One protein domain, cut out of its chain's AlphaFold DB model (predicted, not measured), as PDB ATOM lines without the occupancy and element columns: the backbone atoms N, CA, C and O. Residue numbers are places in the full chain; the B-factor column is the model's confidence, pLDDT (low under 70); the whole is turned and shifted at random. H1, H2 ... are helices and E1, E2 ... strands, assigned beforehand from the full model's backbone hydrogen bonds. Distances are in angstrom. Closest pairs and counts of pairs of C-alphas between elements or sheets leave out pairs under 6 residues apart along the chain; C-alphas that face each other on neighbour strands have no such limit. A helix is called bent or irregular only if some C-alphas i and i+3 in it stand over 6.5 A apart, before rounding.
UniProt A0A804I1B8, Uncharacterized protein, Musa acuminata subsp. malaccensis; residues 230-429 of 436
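AT A GLANCE: This is residues 230 to 429 of the 436 residues of an uncharacterized protein of Musa acuminata subsp. malaccensis (UniProt A0A804I1B8). A twisted sheet of five strands has H1 on one face and the short H4 on the opposite face, with H5 packed on H1. A helical hairpin, H2 and H3, extends away from this sheet, H3 grazing it, and the small sheet of E4 and E6 sits by the first residues of H2; long links with no named element join these parts. The 200 printed residues hold six named helices and seven named strands, in the order E1 H1 E2 E3 E4 H2 H3 E5 H4 E6 H5 H6 E7. The larger sheet runs E5 E1 E3 E2 E7, all antiparallel, and the class is mixed, helices and strands. The whole is compact, with a radius of gyration of the C-alphas of 17.9 A and spans of 48 by 45 by 28 A.

IN THESE COORDINATES: E1, residues 230 to 238, begins at C-alpha 230 (-24.839, -17.201, 35.176) and is 25.3 A long. H1 is residues 242 to 252, 15.2 A, and is irregular: C-alphas 244 and 247 are 7.0 A apart. E2 is residues 258 to 261, E3 266 to 275, 27.8 A, and E4 292 to 294. H2, residues 295 to 310, is 22.3 A long; H3, residues 314 to 330, is 24.3 A and begins at C-alpha 314 (4.852, -33.007, 53.878). E5 is residues 350 to 353, H4 354 to 357, E6 373 to 375, H5 398 to 411, 20.0 A, and H6 417 to 420. E7, residues 425 to 427, ends at C-alpha 427 (-15.623, -33.305, 41.803).

HOW THE PARTS SIT: Across the sheet, N 230 and O 352 of E1 and E5 are 2.8 A apart, N 233 and O 271 of E1 and E3 2.9 A, N 268 and O 259 of the hairpin E2 and E3 2.8 A, and N 427 and O 258 of E7 and E2 2.8 A, each within hydrogen-bond range. E1, H1 and E2 form a split strand-helix-strand unit, two strands running the same way with E3 between them, and its crossover is right-handed. H1 is on the sheet at a height of 9.8 A; H4, at 9.2 A, is on the opposite face. H5 touches H1 with residues 398 to 403 alone, closest at the C-alphas of Glu 243 and Ala 399, 4.3 A. H2 and H3 touch at Leu 308 and Lys 317, whose C-alphas are 6.5 A apart, with a shallow tilt of 32 degrees, only just short of steep, opposite ways. H6 touches H3, closest at the C-alphas of Cys 318 and Cys 417, 4.9 A, and only grazes the sheet. E4 and E6 are antiparallel, with N 293 and O 374 2.9 A apart, within hydrogen-bond range. Every O i to N i+4 pair is within hydrogen-bond range in H2, H3 and H5, but 5 of 7 in H1; H4 and H6 are too short for such a pair.

THE WHOLE: The C-alphas farthest apart, those of Thr 278 and Thr 311, are 54.4 A apart. The printed part has no cut. The links E3 to E4, H3 to E5, H4 to E6 and E6 to H5 are long. The mean pLDDT of the printed part is 92.1, and no printed residue is under 70.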
ATOM      1  N   ARG A 230     -25.169 -16.362  34.025       96.88
ATOM      2  CA  ARG A 230     -24.839 -17.201  35.176       96.88
ATOM      3  C   ARG A 230     -24.736 -16.343  36.406       96.88
ATOM      4  O   ARG A 230     -24.250 -15.226  36.301       96.88
ATOM      5  N   SER A 231     -25.185 -16.873  37.532       97.62
ATOM      6  CA  SER A 231     -25.012 -16.290  38.858       97.62
ATOM      7  C   SER A 231     -24.273 -17.313  39.702       97.62
ATOM      8  O   SER A 231     -24.845 -18.355  40.025       97.62
ATOM      9  N   ILE A 232     -23.006 -17.036  40.013       97.50
ATOM     10  CA  ILE A 232     -22.116 -17.991  40.678       97.50
ATOM     11  C   ILE A 232     -21.743 -17.490  42.068       97.50
ATOM     12  O   ILE A 232     -21.318 -16.345  42.228       97.50
ATOM     13  N   THR A 233     -21.865 -18.368  43.058       97.44
ATOM     14  CA  THR A 233     -21.348 -18.175  44.416       97.44
ATOM     15  C   THR A 233     -20.480 -19.363  44.800       97.44
ATOM     16  O   THR A 233     -20.933 -20.502  44.717       97.44
ATOM     17  N   HIS A 234     -19.250 -19.116  45.256       97.00
ATOM     18  CA  HIS A 234     -18.484 -20.160  45.934       97.00
ATOM     19  C   HIS A 234     -18.779 -20.129  47.424       97.00
ATOM     20  O   HIS A 234     -18.445 -19.171  48.121       97.00
ATOM     21  N   ARG A 235     -19.407 -21.192  47.914       96.25
ATOM     22  CA  ARG A 235     -19.780 -21.332  49.315       96.25
ATOM     23  C   ARG A 235     -18.806 -22.285  49.995       96.25
ATOM     24  O   ARG A 235     -18.757 -23.472  49.674       96.25
ATOM     25  N   VAL A 236     -18.016 -21.739  50.916       96.94
ATOM     26  CA  VAL A 236     -16.987 -22.472  51.662       96.94
ATOM     27  C   VAL A 236     -17.583 -22.968  52.971       96.94
ATOM     28  O   VAL A 236     -18.067 -22.169  53.771       96.94
ATOM     29  N   ILE A 237     -17.554 -24.279  53.190       96.94
ATOM     30  CA  ILE A 237     -18.023 -24.903  54.430       96.94
ATOM     31  C   ILE A 237     -17.009 -25.925  54.947       96.94
ATOM     32  O   ILE A 237     -16.111 -26.355  54.220       96.94
ATOM     33  N   GLY A 238     -17.164 -26.323  56.210       97.50
ATOM     34  CA  GLY A 238     -16.471 -27.491  56.742       97.50
ATOM     35  C   GLY A 238     -16.986 -28.778  56.093       97.50
ATOM     36  O   GLY A 238     -18.145 -28.852  55.694       97.50
ATOM     37  N   ASP A 239     -16.150 -29.806  56.015       96.88
ATOM     38  CA  ASP A 239     -16.524 -31.087  55.408       96.88
ATOM     39  C   ASP A 239     -17.358 -32.008  56.316       96.88
ATOM     40  O   ASP A 239     -17.665 -33.141  55.943       96.88
ATOM     41  N   VAL A 240     -17.777 -31.533  57.492       96.38
ATOM     42  CA  VAL A 240     -18.697 -32.243  58.389       96.38
ATOM     43  C   VAL A 240     -20.022 -32.504  57.666       96.38
ATOM     44  O   VAL A 240     -20.691 -31.577  57.222       96.38
ATOM     45  N   GLY A 241     -20.409 -33.775  57.556       94.75
ATOM     46  CA  GLY A 241     -21.646 -34.177  56.884       94.75
ATOM     47  C   GLY A 241     -21.588 -34.156  55.345       94.75
ATOM     48  O   GLY A 241     -22.623 -34.199  54.672       94.75
ATOM     49  N   PHE A 242     -20.393 -34.028  54.755       96.81
ATOM     50  CA  PHE A 242     -20.230 -33.950  53.302       96.81
ATOM     51  C   PHE A 242     -20.741 -35.207  52.572       96.81
ATOM     52  O   PHE A 242     -21.375 -35.105  51.519       96.81
ATOM     53  N   GLU A 243     -20.557 -36.381  53.176       96.12
ATOM     54  CA  GLU A 243     -21.014 -37.686  52.686       96.12
ATOM     55  C   GLU A 243     -22.517 -37.695  52.389       96.12
ATOM     56  O   GLU A 243     -22.960 -38.299  51.413       96.12
ATOM     57  N   GLN A 244     -23.305 -37.016  53.225       94.19
ATOM     58  CA  GLN A 244     -24.764 -37.006  53.146       94.19
ATOM     59  C   GLN A 244     -25.292 -35.944  52.172       94.19
ATOM     60  O   GLN A 244     -26.415 -36.058  51.684       94.19
ATOM     61  N   THR A 245     -24.508 -34.904  51.877       92.94
ATOM     62  CA  THR A 245     -24.980 -33.742  51.105       92.94
ATOM     63  C   THR A 245     -24.596 -33.796  49.630       92.94
ATOM     64  O   THR A 245     -25.320 -33.240  48.800       92.94
ATOM     65  N   ILE A 246     -23.504 -34.484  49.274       94.69
ATOM     66  CA  ILE A 246     -22.973 -34.488  47.902       94.69
ATOM     67  C   ILE A 246     -23.992 -34.970  46.862       94.69
ATOM     68  O   ILE A 246     -24.138 -34.348  45.810       94.69
ATOM     69  N   SER A 247     -24.736 -36.042  47.154       92.75
ATOM     70  CA  SER A 247     -25.719 -36.589  46.210       92.75
ATOM     71  C   SER A 247     -26.903 -35.647  46.013       92.75
ATOM     72  O   SER A 247     -27.331 -35.447  44.880       92.75
ATOM     73  N   SER A 248     -27.394 -35.023  47.092       92.69
ATOM     74  CA  SER A 248     -28.464 -34.026  46.997       92.69
ATOM     75  C   SER A 248     -28.018 -32.835  46.155       92.69
ATOM     76  O   SER A 248     -28.740 -32.422  45.254       92.69
ATOM     77  N   TYR A 249     -26.813 -32.317  46.399       94.12
ATOM     78  CA  TYR A 249     -26.274 -31.196  45.635       94.12
ATOM     79  C   TYR A 249     -26.168 -31.515  44.137       94.12
ATOM     80  O   TYR A 249     -26.566 -30.703  43.304       94.12
ATOM     81  N   ALA A 250     -25.697 -32.716  43.792       90.62
ATOM     82  CA  ALA A 250     -25.562 -33.152  42.405       90.62
ATOM     83  C   ALA A 250     -26.888 -33.143  41.628       90.62
ATOM     84  O   ALA A 250     -26.900 -32.828  40.439       90.62
ATOM     85  N   VAL A 251     -28.001 -33.499  42.281       89.12
ATOM     86  CA  VAL A 251     -29.322 -33.566  41.633       89.12
ATOM     87  C   VAL A 251     -30.076 -32.239  41.662       89.12
ATOM     88  O   VAL A 251     -30.958 -32.034  40.828       89.12
ATOM     89  N   THR A 252     -29.744 -31.331  42.585       88.69
ATOM     90  CA  THR A 252     -30.405 -30.020  42.700       88.69
ATOM     91  C   THR A 252     -29.686 -28.897  41.962       88.69
ATOM     92  O   THR A 252     -30.291 -27.853  41.721       88.69
ATOM     93  N   THR A 253     -28.415 -29.080  41.600       85.69
ATOM     94  CA  THR A 253     -27.594 -28.021  41.000       85.69
ATOM     95  C   THR A 253     -27.252 -28.354  39.555       85.69
ATOM     96  O   THR A 253     -26.567 -29.329  39.263       85.69
ATOM     97  N   TYR A 254     -27.705 -27.510  38.630       82.62
ATOM     98  CA  TYR A 254     -27.604 -27.798  37.197       82.62
ATOM     99  C   TYR A 254     -26.168 -27.709  36.656       82.62
ATOM    100  O   TYR A 254     -25.805 -28.462  35.760       82.62
ATOM    101  N   TYR A 255     -25.342 -26.806  37.194       88.25
ATOM    102  CA  TYR A 255     -23.980 -26.570  36.698       88.25
ATOM    103  C   TYR A 255     -22.891 -26.605  37.773       88.25
ATOM    104  O   TYR A 255     -21.755 -26.185  37.532       88.25
ATOM    105  N   GLY A 256     -23.257 -27.029  38.976       91.19
ATOM    106  CA  GLY A 256     -22.377 -26.971  40.127       91.19
ATOM    107  C   GLY A 256     -21.280 -28.019  40.058       91.19
ATOM    108  O   GLY A 256     -21.469 -29.127  39.554       91.19
ATOM    109  N   ASP A 257     -20.135 -27.672  40.620       93.88
ATOM    110  CA  ASP A 257     -19.071 -28.603  40.971       93.88
ATOM    111  C   ASP A 257     -18.598 -28.320  42.398       93.88
ATOM    112  O   ASP A 257     -19.149 -27.449  43.090       93.88
ATOM    113  N   ILE A 258     -17.667 -29.146  42.866       96.19
ATOM    114  CA  ILE A 258     -17.141 -29.077  44.223       96.19
ATOM    115  C   ILE A 258     -15.623 -29.215  44.181       96.19
ATOM    116  O   ILE A 258     -15.106 -30.142  43.564       96.19
ATOM    117  N   SER A 259     -14.920 -28.353  44.908       95.75
ATOM    118  CA  SER A 259     -13.528 -28.600  45.300       95.75
ATOM    119  C   SER A 259     -13.494 -29.017  46.764       95.75
ATOM    120  O   SER A 259     -13.930 -28.262  47.636       95.75
ATOM    121  N   TRP A 260     -12.989 -30.214  47.049       97.12
ATOM    122  CA  TRP A 260     -12.800 -30.698  48.414       97.12
ATOM    123  C   TRP A 260     -11.314 -30.747  48.764       97.12
ATOM    124  O   TRP A 260     -10.514 -31.318  48.026       97.12
ATOM    125  N   PHE A 261     -10.961 -30.164  49.908       96.62
ATOM    126  CA  PHE A 261      -9.612 -30.122  50.469       96.62
ATOM    127  C   PHE A 261      -9.609 -30.899  51.796       96.62
ATOM    128  O   PHE A 261      -9.817 -30.294  52.858       96.62
ATOM    129  N   PRO A 262      -9.450 -32.241  51.760       96.00
ATOM    130  CA  PRO A 262      -9.619 -33.093  52.931       96.00
ATOM    131  C   PRO A 262      -8.738 -32.685  54.113       96.00
ATOM    132  O   PRO A 262      -9.264 -32.502  55.207       96.00
ATOM    133  N   SER A 263      -7.435 -32.482  53.902       95.31
ATOM    134  CA  SER A 263      -6.423 -32.124  54.920       95.31
ATOM    135  C   SER A 263      -6.728 -30.797  55.614       95.31
ATOM    136  O   SER A 263      -6.236 -30.525  56.707       95.31
ATOM    137  N   GLN A 264      -7.539 -29.958  54.975       95.25
ATOM    138  CA  GLN A 264      -7.986 -28.675  55.504       95.25
ATOM    139  C   GLN A 264      -9.410 -28.747  56.071       95.25
ATOM    140  O   GLN A 264      -9.864 -27.781  56.679       95.25
ATOM    141  N   GLY A 265     -10.116 -29.866  55.878       95.56
ATOM    142  CA  GLY A 265     -11.509 -30.046  56.277       95.56
ATOM    143  C   GLY A 265     -12.463 -29.092  55.558       95.56
ATOM    144  O   GLY A 265     -13.480 -28.716  56.136       95.56
ATOM    145  N   ARG A 266     -12.128 -28.647  54.335       96.56
ATOM    146  CA  ARG A 266     -12.866 -27.600  53.605       96.56
ATOM    147  C   ARG A 266     -13.501 -28.121  52.329       96.56
ATOM    148  O   ARG A 266     -12.834 -28.761  51.520       96.56
ATOM    149  N   VAL A 267     -14.761 -27.762  52.109       97.62
ATOM    150  CA  VAL A 267     -15.499 -28.007  50.867       97.62
ATOM    151  C   VAL A 267     -15.914 -26.667  50.276       97.62
ATOM    152  O   VAL A 267     -16.494 -25.830  50.968       97.62
ATOM    153  N   VAL A 268     -15.632 -26.468  48.994       97.12
ATOM    154  CA  VAL A 268     -16.052 -25.293  48.232       97.12
ATOM    155  C   VAL A 268     -17.093 -25.738  47.217       97.12
ATOM    156  O   VAL A 268     -16.766 -26.411  46.243       97.12
ATOM    157  N   TYR A 269     -18.350 -25.369  47.454       97.06
ATOM    158  CA  TYR A 269     -19.435 -25.585  46.500       97.06
ATOM    159  C   TYR A 269     -19.477 -24.429  45.513       97.06
ATOM    160  O   TYR A 269     -19.518 -23.270  45.928       97.06
ATOM    161  N   ARG A 270     -19.507 -24.732  44.216       96.38
ATOM    162  CA  ARG A 270     -19.769 -23.755  43.156       96.38
ATOM    163  C   ARG A 270     -21.260 -23.705  42.851       96.38
ATOM    164  O   ARG A 270     -21.725 -24.318  41.891       96.38
ATOM    165  N   ASP A 271     -21.999 -22.974  43.681       95.69
ATOM    166  CA  ASP A 271     -23.432 -22.759  43.503       95.69
ATOM    167  C   ASP A 271     -23.635 -21.908  42.237       95.69
ATOM    168  O   ASP A 271     -23.386 -20.701  42.229       95.69
ATOM    169  N   ASP A 272     -24.030 -22.558  41.141       94.62
ATOM    170  CA  ASP A 272     -24.068 -21.963  39.807       94.62
ATOM    171  C   ASP A 272     -25.433 -22.168  39.147       94.62
ATOM    172  O   ASP A 272     -25.823 -23.286  38.786       94.62
ATOM    173  N   ILE A 273     -26.152 -21.058  38.984       93.69
ATOM    174  CA  ILE A 273     -27.516 -21.042  38.466       93.69
ATOM    175  C   ILE A 273     -27.635 -20.191  37.199       93.69
ATOM    176  O   ILE A 273     -26.997 -19.148  37.036       93.69
ATOM    177  N   LYS A 274     -28.519 -20.635  36.302       94.38
ATOM    178  CA  LYS A 274     -28.946 -19.877  35.123       94.38
ATOM    179  C   LYS A 274     -29.929 -18.785  35.544       94.38
ATOM    180  O   LYS A 274     -30.912 -19.066  36.224       94.38
ATOM    181  N   VAL A 275     -29.682 -17.556  35.098       97.12
ATOM    182  CA  VAL A 275     -30.536 -16.384  35.336       97.12
ATOM    183  C   VAL A 275     -30.869 -15.679  34.011       97.12
ATOM    184  O   VAL A 275     -30.145 -15.851  33.020       97.12
ATOM    185  N   PRO A 276     -31.962 -14.890  33.943       97.88
ATOM    186  CA  PRO A 276     -32.340 -14.176  32.725       97.88
ATOM    187  C   PRO A 276     -31.227 -13.261  32.204       97.88
ATOM    188  O   PRO A 276     -30.488 -12.663  32.988       97.88
ATOM    189  N   ILE A 277     -31.152 -13.082  30.882       97.75
ATOM    190  CA  ILE A 277     -30.157 -12.211  30.230       97.75
ATOM    191  C   ILE A 277     -30.231 -10.745  30.695       97.75
ATOM    192  O   ILE A 277     -29.228 -10.034  30.685       97.75
ATOM    193  N   THR A 278     -31.403 -10.311  31.165       97.88
ATOM    194  CA  THR A 278     -31.664  -8.971  31.711       97.88
ATOM    195  C   THR A 278     -31.060  -8.737  33.099       97.88
ATOM    196  O   THR A 278     -31.015  -7.596  33.558       97.88
ATOM    197  N   THR A 279     -30.574  -9.785  33.772       98.25
ATOM    198  CA  THR A 279     -29.929  -9.671  35.089       98.25
ATOM    199  C   THR A 279     -28.652  -8.832  34.980       98.25
ATOM    200  O   THR A 279     -27.861  -8.989  34.046       98.25
ATOM    201  N   LYS A 280     -28.427  -7.905  35.916       96.94
ATOM    202  CA  LYS A 280     -27.247  -7.023  35.903       96.94
ATOM    203  C   LYS A 280     -25.979  -7.783  36.313       96.94
ATOM    204  O   LYS A 280     -26.054  -8.705  37.112       96.94
ATOM    205  N   GLY A 281     -24.836  -7.376  35.758       95.94
ATOM    206  CA  GLY A 281     -23.518  -7.967  36.016       95.94
ATOM    207  C   GLY A 281     -22.737  -8.216  34.724       95.94
ATOM    208  O   GLY A 281     -23.342  -8.498  33.679       95.94
ATOM    209  N   LYS A 282     -21.412  -8.059  34.788       96.12
ATOM    210  CA  LYS A 282     -20.468  -8.259  33.672       96.12
ATOM    211  C   LYS A 282     -19.384  -9.283  34.011       96.12
ATOM    212  O   LYS A 282     -18.296  -9.242  33.444       96.12
ATOM    213  N   GLY A 283     -19.692 -10.166  34.950       96.94
ATOM    214  CA  GLY A 283     -18.729 -11.084  35.507       96.94
ATOM    215  C   GLY A 283     -18.107 -12.009  34.470       96.94
ATOM    216  O   GLY A 283     -18.697 -12.297  33.427       96.94
ATOM    217  N   GLU A 284     -16.908 -12.467  34.789       95.50
ATOM    218  CA  GLU A 284     -16.095 -13.345  33.958       95.50
ATOM    219  C   GLU A 284     -15.465 -14.428  34.830       95.50
ATOM    220  O   GLU A 284     -15.130 -14.199  35.994       95.50
ATOM    221  N   ASN A 285     -15.290 -15.612  34.255       94.62
ATOM    222  CA  ASN A 285     -14.509 -16.677  34.852       94.62
ATOM    223  C   ASN A 285     -13.090 -16.683  34.266       94.62
ATOM    224  O   ASN A 285     -12.859 -17.111  33.135       94.62
ATOM    225  N   ASP A 286     -12.124 -16.244  35.062       92.88
ATOM    226  CA  ASP A 286     -10.711 -16.154  34.713       92.88
ATOM    227  C   ASP A 286      -9.857 -17.010  35.666       92.88
ATOM    228  O   ASP A 286      -9.008 -16.516  36.416       92.88
ATOM    229  N   LEU A 287     -10.139 -18.321  35.666       90.00
ATOM    230  CA  LEU A 287      -9.455 -19.331  36.479       90.00
ATOM    231  C   LEU A 287      -7.933 -19.204  36.386       90.00
ATOM    232  O   LEU A 287      -7.367 -19.176  35.293       90.00
ATOM    233  N   LEU A 288      -7.262 -19.245  37.543       85.06
ATOM    234  CA  LEU A 288      -5.814 -19.032  37.643       85.06
ATOM    235  C   LEU A 288      -5.001 -19.926  36.688       85.06
ATOM    236  O   LEU A 288      -4.049 -19.458  36.075       85.06
ATOM    237  N   VAL A 289      -5.386 -21.194  36.532       84.38
ATOM    238  CA  VAL A 289      -4.662 -22.158  35.680       84.38
ATOM    239  C   VAL A 289      -4.820 -21.914  34.176       84.38
ATOM    240  O   VAL A 289      -4.077 -22.491  33.384       84.38
ATOM    241  N   PHE A 290      -5.785 -21.087  33.771       90.56
ATOM    242  CA  PHE A 290      -6.114 -20.797  32.371       90.56
ATOM    243  C   PHE A 290      -5.927 -19.320  32.001       90.56
ATOM    244  O   PHE A 290      -6.141 -18.940  30.846       90.56
ATOM    245  N   ARG A 291      -5.508 -18.487  32.955       89.50
ATOM    246  CA  ARG A 291      -5.180 -17.081  32.719       89.50
ATOM    247  C   ARG A 291      -3.691 -16.875  32.481       89.50
ATOM    248  O   ARG A 291      -2.887 -17.759  32.765       89.50
ATOM    249  N   ALA A 292      -3.325 -15.720  31.932       89.81
ATOM    250  CA  ALA A 292      -1.917 -15.359  31.783       89.81
ATOM    251  C   ALA A 292      -1.284 -15.158  33.169       89.81
ATOM    252  O   ALA A 292      -1.862 -14.505  34.042       89.81
ATOM    253  N   GLN A 293      -0.112 -15.747  33.379       90.44
ATOM    254  CA  GLN A 293       0.639 -15.686  34.629       90.44
ATOM    255  C   GLN A 293       2.072 -15.255  34.346       90.44
ATOM    256  O   GLN A 293       2.630 -15.638  33.322       90.44
ATOM    257  N   SER A 294       2.670 -14.500  35.270       92.31
ATOM    258  CA  SER A 294       4.106 -14.198  35.261       92.31
ATOM    259  C   SER A 294       4.909 -15.494  35.211       92.31
ATOM    260  O   SER A 294       4.800 -16.330  36.112       92.31
ATOM    261  N   SER A 295       5.735 -15.663  34.180       92.81
ATOM    262  CA  SER A 295       6.550 -16.873  34.039       92.81
ATOM    263  C   SER A 295       7.537 -17.023  35.201       92.81
ATOM    264  O   SER A 295       7.788 -18.138  35.648       92.81
ATOM    265  N   ILE A 296       8.045 -15.910  35.747       92.31
ATOM    266  CA  ILE A 296       8.939 -15.910  36.918       92.31
ATOM    267  C   ILE A 296       8.216 -16.457  38.150       92.31
ATOM    268  O   ILE A 296       8.778 -17.285  38.870       92.31
ATOM    269  N   ASP A 297       6.970 -16.039  38.377       91.44
ATOM    270  CA  ASP A 297       6.191 -16.488  39.535       91.44
ATOM    271  C   ASP A 297       5.864 -17.977  39.419       91.44
ATOM    272  O   ASP A 297       5.999 -18.720  40.392       91.44
ATOM    273  N   VAL A 298       5.499 -18.440  38.217       91.81
ATOM    274  CA  VAL A 298       5.206 -19.859  37.968       91.81
ATOM    275  C   VAL A 298       6.457 -20.722  38.158       91.81
ATOM    276  O   VAL A 298       6.386 -21.749  38.833       91.81
ATOM    277  N   VAL A 299       7.612 -20.304  37.626       93.75
ATOM    278  CA  VAL A 299       8.893 -21.016  37.806       93.75
ATOM    279  C   VAL A 299       9.294 -21.055  39.282       93.75
ATOM    280  O   VAL A 299       9.712 -22.096  39.783       93.75
ATOM    281  N   SER A 300       9.127 -19.945  40.003       91.69
ATOM    282  CA  SER A 300       9.456 -19.859  41.433       91.69
ATOM    283  C   SER A 300       8.552 -20.756  42.284       91.69
ATOM    284  O   SER A 300       9.027 -21.449  43.190       91.69
ATOM    285  N   ALA A 301       7.254 -20.791  41.970       89.62
ATOM    286  CA  ALA A 301       6.303 -21.691  42.612       89.62
ATOM    287  C   ALA A 301       6.669 -23.160  42.354       89.62
ATOM    288  O   ALA A 301       6.696 -23.957  43.294       89.62
ATOM    289  N   ARG A 302       7.033 -23.504  41.109       91.25
ATOM    290  CA  ARG A 302       7.453 -24.861  40.742       91.25
ATOM    291  C   ARG A 302       8.743 -25.283  41.449       91.25
ATOM    292  O   ARG A 302       8.789 -26.371  42.013       91.25
ATOM    293  N   ALA A 303       9.757 -24.421  41.495       91.62
ATOM    294  CA  ALA A 303      11.008 -24.701  42.203       91.62
ATOM    295  C   ALA A 303      10.786 -24.930  43.712       91.62
ATOM    296  O   ALA A 303      11.420 -25.793  44.322       91.62
ATOM    297  N   SER A 304       9.851 -24.187  44.313       90.62
ATOM    298  CA  SER A 304       9.476 -24.361  45.721       90.62
ATOM    299  C   SER A 304       8.811 -25.718  45.969       90.62
ATOM    300  O   SER A 304       9.132 -26.401  46.942       90.62
ATOM    301  N   GLU A 305       7.910 -26.139  45.081       91.50
ATOM    302  CA  GLU A 305       7.283 -27.461  45.140       91.50
ATOM    303  C   GLU A 305       8.307 -28.592  44.965       91.50
ATOM    304  O   GLU A 305       8.296 -29.547  45.745       91.50
ATOM    305  N   GLU A 306       9.228 -28.466  44.008       92.00
ATOM    306  CA  GLU A 306      10.295 -29.447  43.769       92.00
ATOM    307  C   GLU A 306      11.204 -29.608  44.988       92.00
ATOM    308  O   GLU A 306      11.549 -30.728  45.361       92.00
ATOM    309  N   LEU A 307      11.534 -28.517  45.682       93.88
ATOM    310  CA  LEU A 307      12.293 -28.586  46.930       93.88
ATOM    311  C   LEU A 307      11.531 -29.349  48.028       93.88
ATOM    312  O   LEU A 307      12.119 -30.160  48.751       93.88
ATOM    313  N   LEU A 308      10.222 -29.116  48.156       93.94
ATOM    314  CA  LEU A 308       9.375 -29.831  49.117       93.94
ATOM    315  C   LEU A 308       9.241 -31.320  48.767       93.94
ATOM    316  O   LEU A 308       9.164 -32.157  49.667       93.94
ATOM    317  N   GLU A 309       9.220 -31.660  47.478       91.75
ATOM    318  CA  GLU A 309       9.257 -33.039  46.982       91.75
ATOM    319  C   GLU A 309      10.584 -33.728  47.297       91.75
ATOM    320  O   GLU A 309      10.580 -34.790  47.918       91.75
ATOM    321  N   LEU A 310      11.706 -33.102  46.938       95.12
ATOM    322  CA  LEU A 310      13.054 -33.644  47.139       95.12
ATOM    323  C   LEU A 310      13.377 -33.897  48.615       95.12
ATOM    324  O   LEU A 310      14.089 -34.842  48.942       95.12
ATOM    325  N   THR A 311      12.851 -33.062  49.509       95.12
ATOM    326  CA  THR A 311      13.075 -33.173  50.960       95.12
ATOM    327  C   THR A 311      12.032 -34.031  51.678       95.12
ATOM    328  O   THR A 311      12.137 -34.221  52.889       95.12
ATOM    329  N   GLY A 312      11.009 -34.534  50.976       92.44
ATOM    330  CA  GLY A 312       9.900 -35.264  51.599       92.44
ATOM    331  C   GLY A 312       9.113 -34.427  52.619       92.44
ATOM    332  O   GLY A 312       8.514 -34.974  53.546       92.44
ATOM    333  N   ASN A 313       9.115 -33.097  52.486       93.38
ATOM    334  CA  ASN A 313       8.575 -32.181  53.487       93.38
ATOM    335  C   ASN A 313       7.050 -32.023  53.361       93.38
ATOM    336  O   ASN A 313       6.532 -31.033  52.836       93.38
ATOM    337  N   ALA A 314       6.316 -33.009  53.882       92.25
ATOM    338  CA  ALA A 314       4.852 -33.007  53.878       92.25
ATOM    339  C   ALA A 314       4.252 -31.804  54.633       92.25
ATOM    340  O   ALA A 314       3.268 -31.227  54.177       92.25
ATOM    341  N   GLY A 315       4.863 -31.377  55.746       93.44
ATOM    342  CA  GLY A 315       4.401 -30.214  56.514       93.44
ATOM    343  C   GLY A 315       4.485 -28.912  55.713       93.44
ATOM    344  O   GLY A 315       3.528 -28.140  55.682       93.44
ATOM    345  N   GLY A 316       5.588 -28.705  54.989       94.38
ATOM    346  CA  GLY A 316       5.752 -27.573  54.078       94.38
ATOM    347  C   GLY A 316       4.733 -27.585  52.936       94.38
ATOM    348  O   GLY A 316       4.164 -26.540  52.629       94.38
ATOM    349  N   LYS A 317       4.411 -28.763  52.378       94.06
ATOM    350  CA  LYS A 317       3.328 -28.893  51.383       94.06
ATOM    351  C   LYS A 317       1.969 -28.483  51.949       94.06
ATOM    352  O   LYS A 317       1.224 -27.815  51.246       94.06
ATOM    353  N   CYS A 318       1.660 -28.829  53.200       94.88
ATOM    354  CA  CYS A 318       0.407 -28.421  53.846       94.88
ATOM    355  C   CYS A 318       0.318 -26.908  54.080       94.88
ATOM    356  O   CYS A 318      -0.751 -26.321  53.926       94.88
ATOM    357  N   VAL A 319       1.428 -26.266  54.458       94.81
ATOM    358  CA  VAL A 319       1.476 -24.803  54.610       94.81
ATOM    359  C   VAL A 319       1.272 -24.125  53.254       94.81
ATOM    360  O   VAL A 319       0.448 -23.218  53.141       94.81
ATOM    361  N   LEU A 320       1.971 -24.604  52.221       92.81
ATOM    362  CA  LEU A 320       1.857 -24.076  50.865       92.81
ATOM    363  C   LEU A 320       0.442 -24.261  50.296       92.81
ATOM    364  O   LEU A 320      -0.144 -23.292  49.816       92.81
ATOM    365  N   SER A 321      -0.131 -25.466  50.396       93.31
ATOM    366  CA  SER A 321      -1.478 -25.749  49.885       93.31
ATOM    367  C   SER A 321      -2.539 -24.922  50.604       93.31
ATOM    368  O   SER A 321      -3.420 -24.364  49.955       93.31
ATOM    369  N   ARG A 322      -2.439 -24.759  51.930       94.88
ATOM    370  CA  ARG A 322      -3.354 -23.899  52.690       94.88
ATOM    371  C   ARG A 322      -3.287 -22.451  52.214       94.88
ATOM    372  O   ARG A 322      -4.332 -21.885  51.906       94.88
ATOM    373  N   SER A 323      -2.081 -21.894  52.087       93.00
ATOM    374  CA  SER A 323      -1.885 -20.526  51.594       93.00
ATOM    375  C   SER A 323      -2.473 -20.338  50.196       93.00
ATOM    376  O   SER A 323      -3.138 -19.337  49.946       93.00
ATOM    377  N   GLN A 324      -2.259 -21.294  49.289       91.06
ATOM    378  CA  GLN A 324      -2.818 -21.241  47.938       91.06
ATOM    379  C   GLN A 324      -4.347 -21.293  47.957       91.06
ATOM    380  O   GLN A 324      -4.985 -20.483  47.289       91.06
ATOM    381  N   VAL A 325      -4.946 -22.202  48.731       93.94
ATOM    382  CA  VAL A 325      -6.408 -22.323  48.844       93.94
ATOM    383  C   VAL A 325      -7.027 -21.060  49.443       93.94
ATOM    384  O   VAL A 325      -8.026 -20.578  48.909       93.94
ATOM    385  N   ASP A 326      -6.424 -20.486  50.488       94.44
ATOM    386  CA  ASP A 326      -6.874 -19.222  51.090       94.44
ATOM    387  C   ASP A 326      -6.853 -18.090  50.059       94.44
ATOM    388  O   ASP A 326      -7.877 -17.454  49.811       94.44
ATOM    389  N   THR A 327      -5.724 -17.924  49.363       91.56
ATOM    390  CA  THR A 327      -5.582 -16.912  48.307       91.56
ATOM    391  C   THR A 327      -6.592 -17.113  47.174       91.56
ATOM    392  O   THR A 327      -7.120 -16.139  46.643       91.56
ATOM    393  N   GLN A 328      -6.889 -18.354  46.776       91.19
ATOM    394  CA  GLN A 328      -7.896 -18.620  45.745       91.19
ATOM    395  C   GLN A 328      -9.296 -18.224  46.210       91.19
ATOM    396  O   GLN A 328     -10.009 -17.551  45.468       91.19
ATOM    397  N   ILE A 329      -9.684 -18.606  47.428       93.31
ATOM    398  CA  ILE A 329     -10.997 -18.284  47.998       93.31
ATOM    399  C   ILE A 329     -11.179 -16.766  48.114       93.31
ATOM    400  O   ILE A 329     -12.216 -16.247  47.697       93.31
ATOM    401  N   GLU A 330     -10.169 -16.059  48.625       92.06
ATOM    402  CA  GLU A 330     -10.176 -14.596  48.769       92.06
ATOM    403  C   GLU A 330     -10.298 -13.879  47.418       92.06
ATOM    404  O   GLU A 330     -11.001 -12.876  47.310       92.06
ATOM    405  N   ASN A 331      -9.690 -14.430  46.365       90.25
ATOM    406  CA  ASN A 331      -9.728 -13.880  45.007       90.25
ATOM    407  C   ASN A 331     -10.870 -14.443  44.145       90.25
ATOM    408  O   ASN A 331     -10.753 -14.528  42.919       90.25
ATOM    409  N   GLY A 332     -11.968 -14.880  44.763       93.06
ATOM    410  CA  GLY A 332     -13.168 -15.289  44.031       93.06
ATOM    411  C   GLY A 332     -13.039 -16.620  43.278       93.06
ATOM    412  O   GLY A 332     -13.886 -16.942  42.444       93.06
ATOM    413  N   MET A 333     -11.973 -17.389  43.530       92.38
ATOM    414  CA  MET A 333     -11.587 -18.610  42.807       92.38
ATOM    415  C   MET A 333     -11.527 -18.396  41.285       92.38
ATOM    416  O   MET A 333     -11.958 -19.245  40.506       92.38
ATOM    417  N   GLY A 334     -11.028 -17.233  40.857       91.81
ATOM    418  CA  GLY A 334     -10.930 -16.850  39.446       91.81
ATOM    419  C   GLY A 334     -12.150 -16.113  38.895       91.81
ATOM    420  O   GLY A 334     -12.090 -15.636  37.765       91.81
ATOM    421  N   LEU A 335     -13.236 -15.971  39.656       95.62
ATOM    422  CA  LEU A 335     -14.365 -15.143  39.241       95.62
ATOM    423  C   LEU A 335     -14.044 -13.659  39.411       95.62
ATOM    424  O   LEU A 335     -13.547 -13.231  40.450       95.62
ATOM    425  N   LYS A 336     -14.388 -12.877  38.392       95.56
ATOM    426  CA  LYS A 336     -14.236 -11.423  38.362       95.56
ATOM    427  C   LYS A 336     -15.597 -10.776  38.196       95.56
ATOM    428  O   LYS A 336     -16.396 -11.254  37.395       95.56
ATOM    429  N   ASN A 337     -15.872  -9.690  38.909       95.38
ATOM    430  CA  ASN A 337     -17.124  -8.942  38.775       95.38
ATOM    431  C   ASN A 337     -17.098  -8.009  37.550       95.38
ATOM    432  O   ASN A 337     -18.136  -7.792  36.927       95.38
ATOM    433  N   ASN A 338     -15.908  -7.515  37.167       89.75
ATOM    434  CA  ASN A 338     -15.688  -6.607  36.031       89.75
ATOM    435  C   ASN A 338     -16.578  -5.344  36.065       89.75
ATOM    436  O   ASN A 338     -17.002  -4.816  35.032       89.75
ATOM    437  N   ASP A 339     -16.834  -4.817  37.263       85.25
ATOM    438  CA  ASP A 339     -17.693  -3.644  37.478       85.25
ATOM    439  C   ASP A 339     -16.968  -2.301  37.241       85.25
ATOM    440  O   ASP A 339     -17.529  -1.234  37.481       85.25
ATOM    441  N   GLY A 340     -15.721  -2.337  36.752       76.88
ATOM    442  CA  GLY A 340     -14.887  -1.152  36.510       76.88
ATOM    443  C   GLY A 340     -14.219  -0.578  37.766       76.88
ATOM    444  O   GLY A 340     -13.688   0.529  37.721       76.88
ATOM    445  N   GLY A 341     -14.262  -1.313  38.882       76.00
ATOM    446  CA  GLY A 341     -13.537  -0.986  40.109       76.00
ATOM    447  C   GLY A 341     -12.052  -1.362  40.050       76.00
ATOM    448  O   GLY A 341     -11.584  -1.971  39.095       76.00
ATOM    449  N   LEU A 342     -11.315  -1.008  41.108       73.19
ATOM    450  CA  LEU A 342      -9.884  -1.315  41.254       73.19
ATOM    451  C   LEU A 342      -9.596  -2.797  41.553       73.19
ATOM    452  O   LEU A 342      -8.476  -3.247  41.335       73.19
ATOM    453  N   SER A 343     -10.581  -3.530  42.084       80.81
ATOM    454  CA  SER A 343     -10.476  -4.963  42.375       80.81
ATOM    455  C   SER A 343     -11.229  -5.773  41.326       80.81
ATOM    456  O   SER A 343     -12.388  -5.470  41.028       80.81
ATOM    457  N   ASP A 344     -10.590  -6.832  40.827       87.50
ATOM    458  CA  ASP A 344     -11.189  -7.790  39.895       87.50
ATOM    459  C   ASP A 344     -12.376  -8.537  40.532       87.50
ATOM    460  O   ASP A 344     -13.384  -8.778  39.868       87.50
ATOM    461  N   PHE A 345     -12.284  -8.861  41.826       94.25
ATOM    462  CA  PHE A 345     -13.328  -9.532  42.602       94.25
ATOM    463  C   PHE A 345     -13.820  -8.629  43.740       94.25
ATOM    464  O   PHE A 345     -13.026  -8.104  44.524       94.25
ATOM    465  N   THR A 346     -15.135  -8.432  43.827       93.75
ATOM    466  CA  THR A 346     -15.789  -7.579  44.837       93.75
ATOM    467  C   THR A 346     -16.790  -8.340  45.705       93.75
ATOM    468  O   THR A 346     -17.248  -7.806  46.714       93.75
ATOM    469  N   GLY A 347     -17.105  -9.589  45.353       94.69
ATOM    470  CA  GLY A 347     -17.972 -10.463  46.133       94.69
ATOM    471  C   GLY A 347     -18.932 -11.290  45.280       94.69
ATOM    472  O   GLY A 347     -19.028 -11.134  44.061       94.69
ATOM    473  N   TYR A 348     -19.657 -12.176  45.958       97.06
ATOM    474  CA  TYR A 348     -20.679 -13.036  45.365       97.06
ATOM    475  C   TYR A 348     -22.100 -12.455  45.527       97.06
ATOM    476  O   TYR A 348     -22.351 -11.728  46.489       97.06
ATOM    477  N   PRO A 349     -23.053 -12.821  44.646       97.44
ATOM    478  CA  PRO A 349     -22.850 -13.634  43.449       97.44
ATOM    479  C   PRO A 349     -22.146 -12.851  42.335       97.44
ATOM    480  O   PRO A 349     -22.418 -11.671  42.119       97.44
ATOM    481  N   VAL A 350     -21.290 -13.532  41.575       98.19
ATOM    482  CA  VAL A 350     -20.733 -12.984  40.333       98.19
ATOM    483  C   VAL A 350     -21.688 -13.326  39.200       98.19
ATOM    484  O   VAL A 350     -21.993 -14.501  38.973       98.19
ATOM    485  N   ILE A 351     -22.180 -12.298  38.504       98.12
ATOM    486  CA  ILE A 351     -23.174 -12.445  37.439       98.12
ATOM    487  C   ILE A 351     -22.585 -12.021  36.098       98.12
ATOM    488  O   ILE A 351     -22.171 -10.874  35.953       98.12
ATOM    489  N   GLY A 352     -22.609 -12.904  35.102       97.69
ATOM    490  CA  GLY A 352     -22.021 -12.667  33.777       97.69
ATOM    491  C   GLY A 352     -22.699 -13.476  32.676       97.69
ATOM    492  O   GLY A 352     -23.538 -14.330  32.964       97.69
ATOM    493  N   ASN A 353     -22.378 -13.212  31.407       97.69
ATOM    494  CA  ASN A 353     -22.943 -13.994  30.300       97.69
ATOM    495  C   ASN A 353     -22.449 -15.439  30.346       97.69
ATOM    496  O   ASN A 353     -21.325 -15.710  30.763       97.69
ATOM    497  N   GLN A 354     -23.261 -16.373  29.849       95.56
ATOM    498  CA  GLN A 354     -22.864 -17.776  29.744       95.56
ATOM    499  C   GLN A 354     -21.531 -17.958  29.000       95.56
ATOM    500  O   GLN A 354     -20.717 -18.780  29.414       95.56
ATOM    501  N   SER A 355     -21.284 -17.173  27.943       94.75
ATOM    502  CA  SER A 355     -20.026 -17.192  27.181       94.75
ATOM    503  C   SER A 355     -18.793 -16.873  28.027       94.75
ATOM    504  O   SER A 355     -17.734 -17.447  27.788       94.75
ATOM    505  N   ASP A 356     -18.953 -16.007  29.029       95.56
ATOM    506  CA  ASP A 356     -17.859 -15.434  29.817       95.56
ATOM    507  C   ASP A 356     -17.664 -16.183  31.147       95.56
ATOM    508  O   ASP A 356     -16.613 -16.094  31.772       95.56
ATOM    509  N   MET A 357     -18.675 -16.945  31.582       95.94
ATOM    510  CA  MET A 357     -18.722 -17.564  32.912       95.94
ATOM    511  C   MET A 357     -18.423 -19.069  32.914       95.94
ATOM    512  O   MET A 357     -17.940 -19.607  33.912       95.94
ATOM    513  N   GLN A 358     -18.709 -19.783  31.820       90.94
ATOM    514  CA  GLN A 358     -18.600 -21.251  31.801       90.94
ATOM    515  C   GLN A 358     -17.175 -21.787  31.596       90.94
ATOM    516  O   GLN A 358     -16.906 -22.954  31.869       90.94
ATOM    517  N   SER A 359     -16.269 -20.966  31.064       93.38
ATOM    518  CA  SER A 359     -14.918 -21.380  30.681       93.38
ATOM    519  C   SER A 359     -13.945 -20.215  30.784       93.38
ATOM    520  O   SER A 359     -14.362 -19.064  30.770       93.38
ATOM    521  N   SER A 360     -12.655 -20.529  30.835       94.25
ATOM    522  CA  SER A 360     -11.557 -19.582  30.952       94.25
ATOM    523  C   SER A 360     -10.431 -19.928  29.976       94.25
ATOM    524  O   SER A 360     -10.261 -21.075  29.544       94.25
ATOM    525  N   GLY A 361      -9.667 -18.914  29.597       92.50
ATOM    526  CA  GLY A 361      -8.529 -19.057  28.700       92.50
ATOM    527  C   GLY A 361      -7.915 -17.733  28.297       92.50
ATOM    528  O   GLY A 361      -7.545 -17.564  27.136       92.50
ATOM    529  N   SER A 362      -7.851 -16.766  29.215       89.81
ATOM    530  CA  SER A 362      -7.345 -15.432  28.888       89.81
ATOM    531  C   SER A 362      -5.874 -15.451  28.457       89.81
ATOM    532  O   SER A 362      -5.507 -14.623  27.628       89.81
ATOM    533  N   CYS A 363      -5.074 -16.457  28.851       89.69
ATOM    534  CA  CYS A 363      -3.707 -16.633  28.331       89.69
ATOM    535  C   CYS A 363      -3.633 -16.908  26.815       89.69
ATOM    536  O   CYS A 363      -2.557 -16.853  26.231       89.69
ATOM    537  N   LEU A 364      -4.761 -17.188  26.152       87.31
ATOM    538  CA  LEU A 364      -4.837 -17.336  24.695       87.31
ATOM    539  C   LEU A 364      -5.053 -16.007  23.956       87.31
ATOM    540  O   LEU A 364      -4.983 -15.986  22.727       87.31
ATOM    541  N   ARG A 365      -5.405 -14.929  24.668       76.75
ATOM    542  CA  ARG A 365      -5.871 -13.662  24.075       76.75
ATOM    543  C   ARG A 365      -4.751 -12.678  23.785       76.75
ATOM    544  O   ARG A 365      -4.979 -11.693  23.085       76.75
ATOM    545  N   SER A 366      -3.593 -12.907  24.376       70.19
ATOM    546  CA  SER A 366      -2.615 -11.858  24.536       70.19
ATOM    547  C   SER A 366      -1.577 -11.858  23.416       70.19
ATOM    548  O   SER A 366      -1.373 -12.847  22.708       70.19
ATOM    549  N   ALA A 367      -0.987 -10.686  23.184       78.25
ATOM    550  CA  ALA A 367       0.126 -10.564  22.259       78.25
ATOM    551  C   ALA A 367       1.362 -11.233  22.868       78.25
ATOM    552  O   ALA A 367       1.559 -11.178  24.081       78.25
ATOM    553  N   GLU A 368       2.185 -11.827  22.005       84.50
ATOM    554  CA  GLU A 368       3.496 -12.354  22.377       84.50
ATOM    555  C   GLU A 368       4.307 -11.277  23.109       84.50
ATOM    556  O   GLU A 368       4.495 -10.178  22.582       84.50
ATOM    557  N   ASP A 369       4.761 -11.595  24.322       88.81
ATOM    558  CA  ASP A 369       5.501 -10.688  25.203       88.81
ATOM    559  C   ASP A 369       6.883 -11.245  25.583       88.81
ATOM    560  O   ASP A 369       7.479 -10.822  26.569       88.81
ATOM    561  N   ASN A 370       7.417 -12.169  24.772       89.62
ATOM    562  CA  ASN A 370       8.657 -12.907  25.023       89.62
ATOM    563  C   ASN A 370       8.612 -13.740  26.314       89.62
ATOM    564  O   ASN A 370       9.614 -13.838  27.025       89.62
ATOM    565  N   LEU A 371       7.465 -14.366  26.592       90.19
ATOM    566  CA  LEU A 371       7.214 -15.207  27.764       90.19
ATOM    567  C   LEU A 371       7.374 -14.452  29.085       90.19
ATOM    568  O   LEU A 371       7.686 -15.073  30.103       90.19
ATOM    569  N   LEU A 372       7.145 -13.136  29.105       91.56
ATOM    570  CA  LEU A 372       7.002 -12.415  30.372       91.56
ATOM    571  C   LEU A 372       5.789 -12.953  31.122       91.56
ATOM    572  O   LEU A 372       5.856 -13.198  32.332       91.56
ATOM    573  N   THR A 373       4.715 -13.226  30.385       91.81
ATOM    574  CA  THR A 373       3.590 -13.987  30.896       91.81
ATOM    575  C   THR A 373       3.120 -15.033  29.888       91.81
ATOM    576  O   THR A 373       3.320 -14.914  28.681       91.81
ATOM    577  N   ALA A 374       2.498 -16.098  30.380       91.81
ATOM    578  CA  ALA A 374       1.993 -17.185  29.547       91.81
ATOM    579  C   ALA A 374       0.959 -18.016  30.317       91.81
ATOM    580  O   ALA A 374       0.681 -17.764  31.492       91.81
ATOM    581  N   CYS A 375       0.373 -19.024  29.667       91.69
ATOM    582  CA  CYS A 375      -0.344 -20.058  30.409       91.69
ATOM    583  C   CYS A 375       0.653 -20.781  31.333       91.69
ATOM    584  O   CYS A 375       1.735 -21.152  30.883       91.69
ATOM    585  N   GLY A 376       0.290 -21.049  32.591       91.38
ATOM    586  CA  GLY A 376       1.210 -21.659  33.564       91.38
ATOM    587  C   GLY A 376       1.781 -23.027  33.165       91.38
ATOM    588  O   GLY A 376       2.789 -23.453  33.716       91.38
ATOM    589  N   PHE A 377       1.148 -23.714  32.211       91.00
ATOM    590  CA  PHE A 377       1.586 -24.998  31.654       91.00
ATOM    591  C   PHE A 377       2.397 -24.905  30.354       91.00
ATOM    592  O   PHE A 377       2.664 -25.939  29.739       91.00
ATOM    593  N   ASP A 378       2.713 -23.704  29.866       92.38
ATOM    594  CA  ASP A 378       3.416 -23.564  28.594       92.38
ATOM    595  C   ASP A 378       4.803 -24.233  28.655       92.38
ATOM    596  O   ASP A 378       5.600 -23.924  29.543       92.38
ATOM    597  N   PRO A 379       5.130 -25.131  27.712       91.50
ATOM    598  CA  PRO A 379       6.363 -25.911  27.777       91.50
ATOM    599  C   PRO A 379       7.627 -25.119  27.420       91.50
ATOM    600  O   PRO A 379       8.723 -25.679  27.462       91.50
ATOM    601  N   ARG A 380       7.511 -23.849  27.014       91.06
ATOM    602  CA  ARG A 380       8.665 -23.006  26.662       91.06
ATOM    603  C   ARG A 380       9.417 -22.475  27.885       91.06
ATOM    604  O   ARG A 380      10.507 -21.933  27.722       91.06
ATOM    605  N   PHE A 381       8.876 -22.650  29.089       91.19
ATOM    606  CA  PHE A 381       9.561 -22.391  30.354       91.19
ATOM    607  C   PHE A 381       9.307 -23.535  31.348       91.19
ATOM    608  O   PHE A 381       8.464 -24.399  31.118       91.19
ATOM    609  N   ALA A 382      10.054 -23.562  32.456       89.75
ATOM    610  CA  ALA A 382       9.941 -24.589  33.498       89.75
ATOM    611  C   ALA A 382       8.703 -24.364  34.392       89.75
ATOM    612  O   ALA A 382       8.816 -24.085  35.585       89.75
ATOM    613  N   GLY A 383       7.522 -24.399  33.772       87.50
ATOM    614  CA  GLY A 383       6.238 -24.150  34.410       87.50
ATOM    615  C   GLY A 383       5.592 -25.386  35.035       87.50
ATOM    616  O   GLY A 383       6.234 -26.392  35.333       87.50
ATOM    617  N   SER A 384       4.277 -25.306  35.228       85.06
ATOM    618  CA  SER A 384       3.469 -26.394  35.776       85.06
ATOM    619  C   SER A 384       3.333 -27.548  34.779       85.06
ATOM    620  O   SER A 384       2.854 -27.369  33.658       85.06
ATOM    621  N   PHE A 385       3.667 -28.762  35.209       83.31
ATOM    622  CA  PHE A 385       3.439 -29.977  34.430       83.31
ATOM    623  C   PHE A 385       2.309 -30.793  35.058       83.31
ATOM    624  O   PHE A 385       2.449 -31.321  36.158       83.31
ATOM    625  N   TYR A 386       1.182 -30.909  34.358       78.56
ATOM    626  CA  TYR A 386      -0.011 -31.542  34.913       78.56
ATOM    627  C   TYR A 386      -0.085 -33.025  34.550       78.56
ATOM    628  O   TYR A 386      -0.134 -33.397  33.376       78.56
ATOM    629  N   HIS A 387      -0.192 -33.870  35.573       74.00
ATOM    630  CA  HIS A 387      -0.690 -35.233  35.440       74.00
ATOM    631  C   HIS A 387      -2.069 -35.310  36.096       74.00
ATOM    632  O   HIS A 387      -2.191 -35.179  37.310       74.00
ATOM    633  N   GLN A 388      -3.121 -35.491  35.296       73.81
ATOM    634  CA  GLN A 388      -4.481 -35.614  35.819       73.81
ATOM    635  C   GLN A 388      -4.857 -37.087  35.947       73.81
ATOM    636  O   GLN A 388      -4.957 -37.796  34.947       73.81
ATOM    637  N   THR A 389      -5.089 -37.529  37.182       81.06
ATOM    638  CA  THR A 389      -5.731 -38.813  37.474       81.06
ATOM    639  C   THR A 389      -7.198 -38.550  37.780       81.06
ATOM    640  O   THR A 389      -7.514 -37.772  38.675       81.06
ATOM    641  N   ALA A 390      -8.089 -39.187  37.027       84.81
ATOM    642  CA  ALA A 390      -9.525 -39.115  37.248       84.81
ATOM    643  C   ALA A 390     -10.072 -40.520  37.500       84.81
ATOM    644  O   ALA A 390      -9.655 -41.482  36.855       84.81
ATOM    645  N   ILE A 391     -11.022 -40.618  38.422       90.50
ATOM    646  CA  ILE A 391     -11.785 -41.833  38.703       90.50
ATOM    647  C   ILE A 391     -13.273 -41.492  38.669       90.50
ATOM    648  O   ILE A 391     -13.667 -40.357  38.936       90.50
ATOM    649  N   SER A 392     -14.107 -42.471  38.336       90.56
ATOM    650  CA  SER A 392     -15.561 -42.334  38.397       90.56
ATOM    651  C   SER A 392     -16.084 -43.116  39.590       90.56
ATOM    652  O   SER A 392     -15.881 -44.325  39.669       90.56
ATOM    653  N   ILE A 393     -16.761 -42.426  40.506       94.00
ATOM    654  CA  ILE A 393     -17.372 -43.034  41.690       94.00
ATOM    655  C   ILE A 393     -18.898 -43.026  41.519       94.00
ATOM    656  O   ILE A 393     -19.472 -41.957  41.302       94.00
ATOM    657  N   PRO A 394     -19.576 -44.185  41.599       93.44
ATOM    658  CA  PRO A 394     -21.035 -44.244  41.588       93.44
ATOM    659  C   PRO A 394     -21.662 -43.471  42.757       93.44
ATOM    660  O   PRO A 394     -21.164 -43.517  43.880       93.44
ATOM    661  N   PHE A 395     -22.824 -42.846  42.534       91.62
ATOM    662  CA  PHE A 395     -23.577 -42.180  43.608       91.62
ATOM    663  C   PHE A 395     -23.956 -43.125  44.758       91.62
ATOM    664  O   PHE A 395     -24.071 -42.682  45.892       91.62
ATOM    665  N   THR A 396     -24.106 -44.424  44.489       94.25
ATOM    666  CA  THR A 396     -24.406 -45.437  45.512       94.25
ATOM    667  C   THR A 396     -23.263 -45.670  46.499       94.25
ATOM    668  O   THR A 396     -23.518 -46.195  47.572       94.25
ATOM    669  N   THR A 397     -22.025 -45.301  46.153       96.31
ATOM    670  CA  THR A 397     -20.822 -45.548  46.973       96.31
ATOM    671  C   THR A 397     -20.031 -44.272  47.267       96.31
ATOM    672  O   THR A 397     -18.962 -44.328  47.870       96.31
ATOM    673  N   VAL A 398     -20.506 -43.101  46.824       95.88
ATOM    674  CA  VAL A 398     -19.767 -41.837  46.984       95.88
ATOM    675  C   VAL A 398     -19.639 -41.421  48.451       95.88
ATOM    676  O   VAL A 398     -18.606 -40.886  48.843       95.88
ATOM    677  N   ALA A 399     -20.654 -41.714  49.269       96.69
ATOM    678  CA  ALA A 399     -20.618 -41.472  50.706       96.69
ATOM    679  C   ALA A 399     -19.509 -42.294  51.383       96.69
ATOM    680  O   ALA A 399     -18.716 -41.738  52.139       96.69
ATOM    681  N   ASP A 400     -19.403 -43.583  51.044       97.56
ATOM    682  CA  ASP A 400     -18.364 -44.476  51.570       97.56
ATOM    683  C   ASP A 400     -16.968 -44.029  51.126       97.56
ATOM    684  O   ASP A 400     -16.054 -43.954  51.943       97.56
ATOM    685  N   PHE A 401     -16.818 -43.632  49.857       96.81
ATOM    686  CA  PHE A 401     -15.562 -43.078  49.343       96.81
ATOM    687  C   PHE A 401     -15.107 -41.845  50.137       96.81
ATOM    688  O   PHE A 401     -13.949 -41.764  50.543       96.81
ATOM    689  N   ILE A 402     -16.009 -40.889  50.386       97.56
ATOM    690  CA  ILE A 402     -15.694 -39.689  51.176       97.56
ATOM    691  C   ILE A 402     -15.318 -40.085  52.610       97.56
ATOM    692  O   ILE A 402     -14.309 -39.600  53.127       97.56
ATOM    693  N   ALA A 403     -16.074 -40.992  53.234       97.69
ATOM    694  CA  ALA A 403     -15.783 -41.473  54.582       97.69
ATOM    695  C   ALA A 403     -14.400 -42.143  54.667       97.69
ATOM    696  O   ALA A 403     -13.650 -41.894  55.610       97.69
ATOM    697  N   ASP A 404     -14.025 -42.950  53.675       97.00
ATOM    698  CA  ASP A 404     -12.720 -43.610  53.628       97.00
ATOM    699  C   ASP A 404     -11.573 -42.616  53.416       97.00
ATOM    700  O   ASP A 404     -10.547 -42.706  54.093       97.00
ATOM    701  N   VAL A 405     -11.755 -41.600  52.568       96.38
ATOM    702  CA  VAL A 405     -10.774 -40.511  52.418       96.38
ATOM    703  C   VAL A 405     -10.599 -39.740  53.731       96.38
ATOM    704  O   VAL A 405      -9.468 -39.413  54.099       96.38
ATOM    705  N   LYS A 406     -11.680 -39.489  54.482       97.00
ATOM    706  CA  LYS A 406     -11.580 -38.865  55.810       97.00
ATOM    707  C   LYS A 406     -10.848 -39.748  56.812       97.00
ATOM    708  O   LYS A 406      -9.980 -39.238  57.508       97.00
ATOM    709  N   LYS A 407     -11.105 -41.062  56.840       96.75
ATOM    710  CA  LYS A 407     -10.336 -41.998  57.684       96.75
ATOM    711  C   LYS A 407      -8.841 -41.940  57.361       96.75
ATOM    712  O   LYS A 407      -8.025 -41.909  58.278       96.75
ATOM    713  N   LEU A 408      -8.477 -41.894  56.074       95.44
ATOM    714  CA  LEU A 408      -7.080 -41.768  55.641       95.44
ATOM    715  C   LEU A 408      -6.452 -40.452  56.108       95.44
ATOM    716  O   LEU A 408      -5.333 -40.456  56.618       95.44
ATOM    717  N   ARG A 409      -7.178 -39.338  55.977       95.19
ATOM    718  CA  ARG A 409      -6.751 -38.041  56.511       95.19
ATOM    719  C   ARG A 409      -6.563 -38.095  58.025       95.19
ATOM    720  O   ARG A 409      -5.550 -37.615  58.515       95.19
ATOM    721  N   ASP A 410      -7.524 -38.639  58.760       94.94
ATOM    722  CA  ASP A 410      -7.499 -38.635  60.224       94.94
ATOM    723  C   ASP A 410      -6.362 -39.523  60.761       94.94
ATOM    724  O   ASP A 410      -5.740 -39.192  61.771       94.94
ATOM    725  N   ALA A 411      -6.023 -40.602  60.046       95.94
ATOM    726  CA  ALA A 411      -4.845 -41.421  60.328       95.94
ATOM    727  C   ALA A 411      -3.523 -40.710  59.977       95.94
ATOM    728  O   ALA A 411      -2.522 -40.876  60.678       95.94
ATOM    729  N   HIS A 412      -3.505 -39.915  58.900       93.12
ATOM    730  CA  HIS A 412      -2.315 -39.234  58.390       93.12
ATOM    731  C   HIS A 412      -2.642 -37.825  57.868       93.12
ATOM    732  O   HIS A 412      -2.777 -37.603  56.661       93.12
ATOM    733  N   SER A 413      -2.694 -36.841  58.772       87.38
ATOM    734  CA  SER A 413      -3.198 -35.483  58.486       87.38
ATOM    735  C   SER A 413      -2.494 -34.754  57.340       87.38
ATOM    736  O   SER A 413      -3.082 -33.877  56.715       87.38
ATOM    737  N   ASN A 414      -1.240 -35.113  57.055       90.31
ATOM    738  CA  ASN A 414      -0.412 -34.442  56.054       90.31
ATOM    739  C   ASN A 414      -0.324 -35.211  54.723       90.31
ATOM    740  O   ASN A 414       0.301 -34.728  53.779       90.31
ATOM    741  N   ALA A 415      -0.920 -36.407  54.627       88.25
ATOM    742  CA  ALA A 415      -0.757 -37.294  53.470       88.25
ATOM    743  C   ALA A 415      -1.417 -36.753  52.192       88.25
ATOM    744  O   ALA A 415      -0.947 -37.029  51.090       88.25
ATOM    745  N   LEU A 416      -2.487 -35.965  52.330       92.25
ATOM    746  CA  LEU A 416      -3.279 -35.469  51.202       92.25
ATOM    747  C   LEU A 416      -2.929 -34.030  50.794       92.25
ATOM    748  O   LEU A 416      -3.389 -33.572  49.750       92.25
ATOM    749  N   CYS A 417      -2.048 -33.338  51.522       92.25
ATOM    750  CA  CYS A 417      -1.694 -31.944  51.237       92.25
ATOM    751  C   CYS A 417      -1.116 -31.729  49.828       92.25
ATOM    752  O   CYS A 417      -1.341 -30.683  49.227       92.25
ATOM    753  N   GLY A 418      -0.419 -32.725  49.268       88.75
ATOM    754  CA  GLY A 418       0.071 -32.658  47.887       88.75
ATOM    755  C   GLY A 418      -1.053 -32.592  46.847       88.75
ATOM    756  O   GLY A 418      -0.919 -31.894  45.850       88.75
ATOM    757  N   THR A 419      -2.190 -33.251  47.101       87.75
ATOM    758  CA  THR A 419      -3.357 -33.201  46.198       87.75
ATOM    759  C   THR A 419      -4.038 -31.829  46.208       87.75
ATOM    760  O   THR A 419      -4.688 -31.439  45.244       87.75
ATOM    761  N   GLU A 420      -3.846 -31.056  47.275       90.50
ATOM    762  CA  GLU A 420      -4.502 -29.767  47.497       90.50
ATOM    763  C   GLU A 420      -3.760 -28.579  46.883       90.50
ATOM    764  O   GLU A 420      -4.348 -27.506  46.772       90.50
ATOM    765  N   LEU A 421      -2.517 -28.776  46.422       87.12
ATOM    766  CA  LEU A 421      -1.769 -27.780  45.640       87.12
ATOM    767  C   LEU A 421      -2.474 -27.435  44.312       87.12
ATOM    768  O   LEU A 421      -2.259 -26.368  43.741       87.12
ATOM    769  N   TYR A 422      -3.356 -28.321  43.833       81.00
ATOM    770  CA  TYR A 422      -4.008 -28.227  42.525       81.00
ATOM    771  C   TYR A 422      -5.532 -28.421  42.610       81.00
ATOM    772  O   TYR A 422      -6.090 -29.279  41.933       81.00
ATOM    773  N   PHE A 423      -6.211 -27.606  43.429       83.75
ATOM    774  CA  PHE A 423      -7.671 -27.623  43.676       83.75
ATOM    775  C   PHE A 423      -8.218 -28.796  44.507       83.75
ATOM    776  O   PHE A 423      -9.434 -28.885  44.690       83.75
ATOM    777  N   GLY A 424      -7.355 -29.656  45.055       91.44
ATOM    778  CA  GLY A 424      -7.798 -30.789  45.867       91.44
ATOM    779  C   GLY A 424      -8.560 -31.816  45.033       91.44
ATOM    780  O   GLY A 424      -8.277 -32.038  43.855       91.44
ATOM    781  N   PHE A 425      -9.552 -32.458  45.643       94.44
ATOM    782  CA  PHE A 425     -10.458 -33.351  44.931       94.44
ATOM    783  C   PHE A 425     -11.524 -32.514  44.238       94.44
ATOM    784  O   PHE A 425     -12.518 -32.110  44.842       94.44
ATOM    785  N   PHE A 426     -11.295 -32.255  42.955       93.25
ATOM    786  CA  PHE A 426     -12.240 -31.547  42.110       93.25
ATOM    787  C   PHE A 426     -13.295 -32.511  41.556       93.25
ATOM    788  O   PHE A 426     -13.013 -33.370  40.718       93.25
ATOM    789  N   MET A 427     -14.521 -32.386  42.053       94.19
ATOM    790  CA  MET A 427     -15.623 -33.305  41.803       94.19
ATOM    791  C   MET A 427     -16.611 -32.708  40.810       94.19
ATOM    792  O   MET A 427     -17.154 -31.622  41.019       94.19
ATOM    793  N   ARG A 428     -16.891 -33.466  39.752       90.44
ATOM    794  CA  ARG A 428     -17.915 -33.150  38.756       90.44
ATOM    795  C   ARG A 428     -18.961 -34.243  38.719       90.44
ATOM    796  O   ARG A 428     -18.647 -35.418  38.900       90.44
ATOM    797  N   PHE A 429     -20.190 -33.854  38.420       89.19
ATOM    798  CA  PHE A 429     -21.297 -34.785  38.282       89.19
ATOM    799  C   PHE A 429     -21.520 -35.090  36.814       89.19
ATOM    800  O   PHE A 429     -21.573 -34.186  35.979       89.19
TER     801      PHE A 429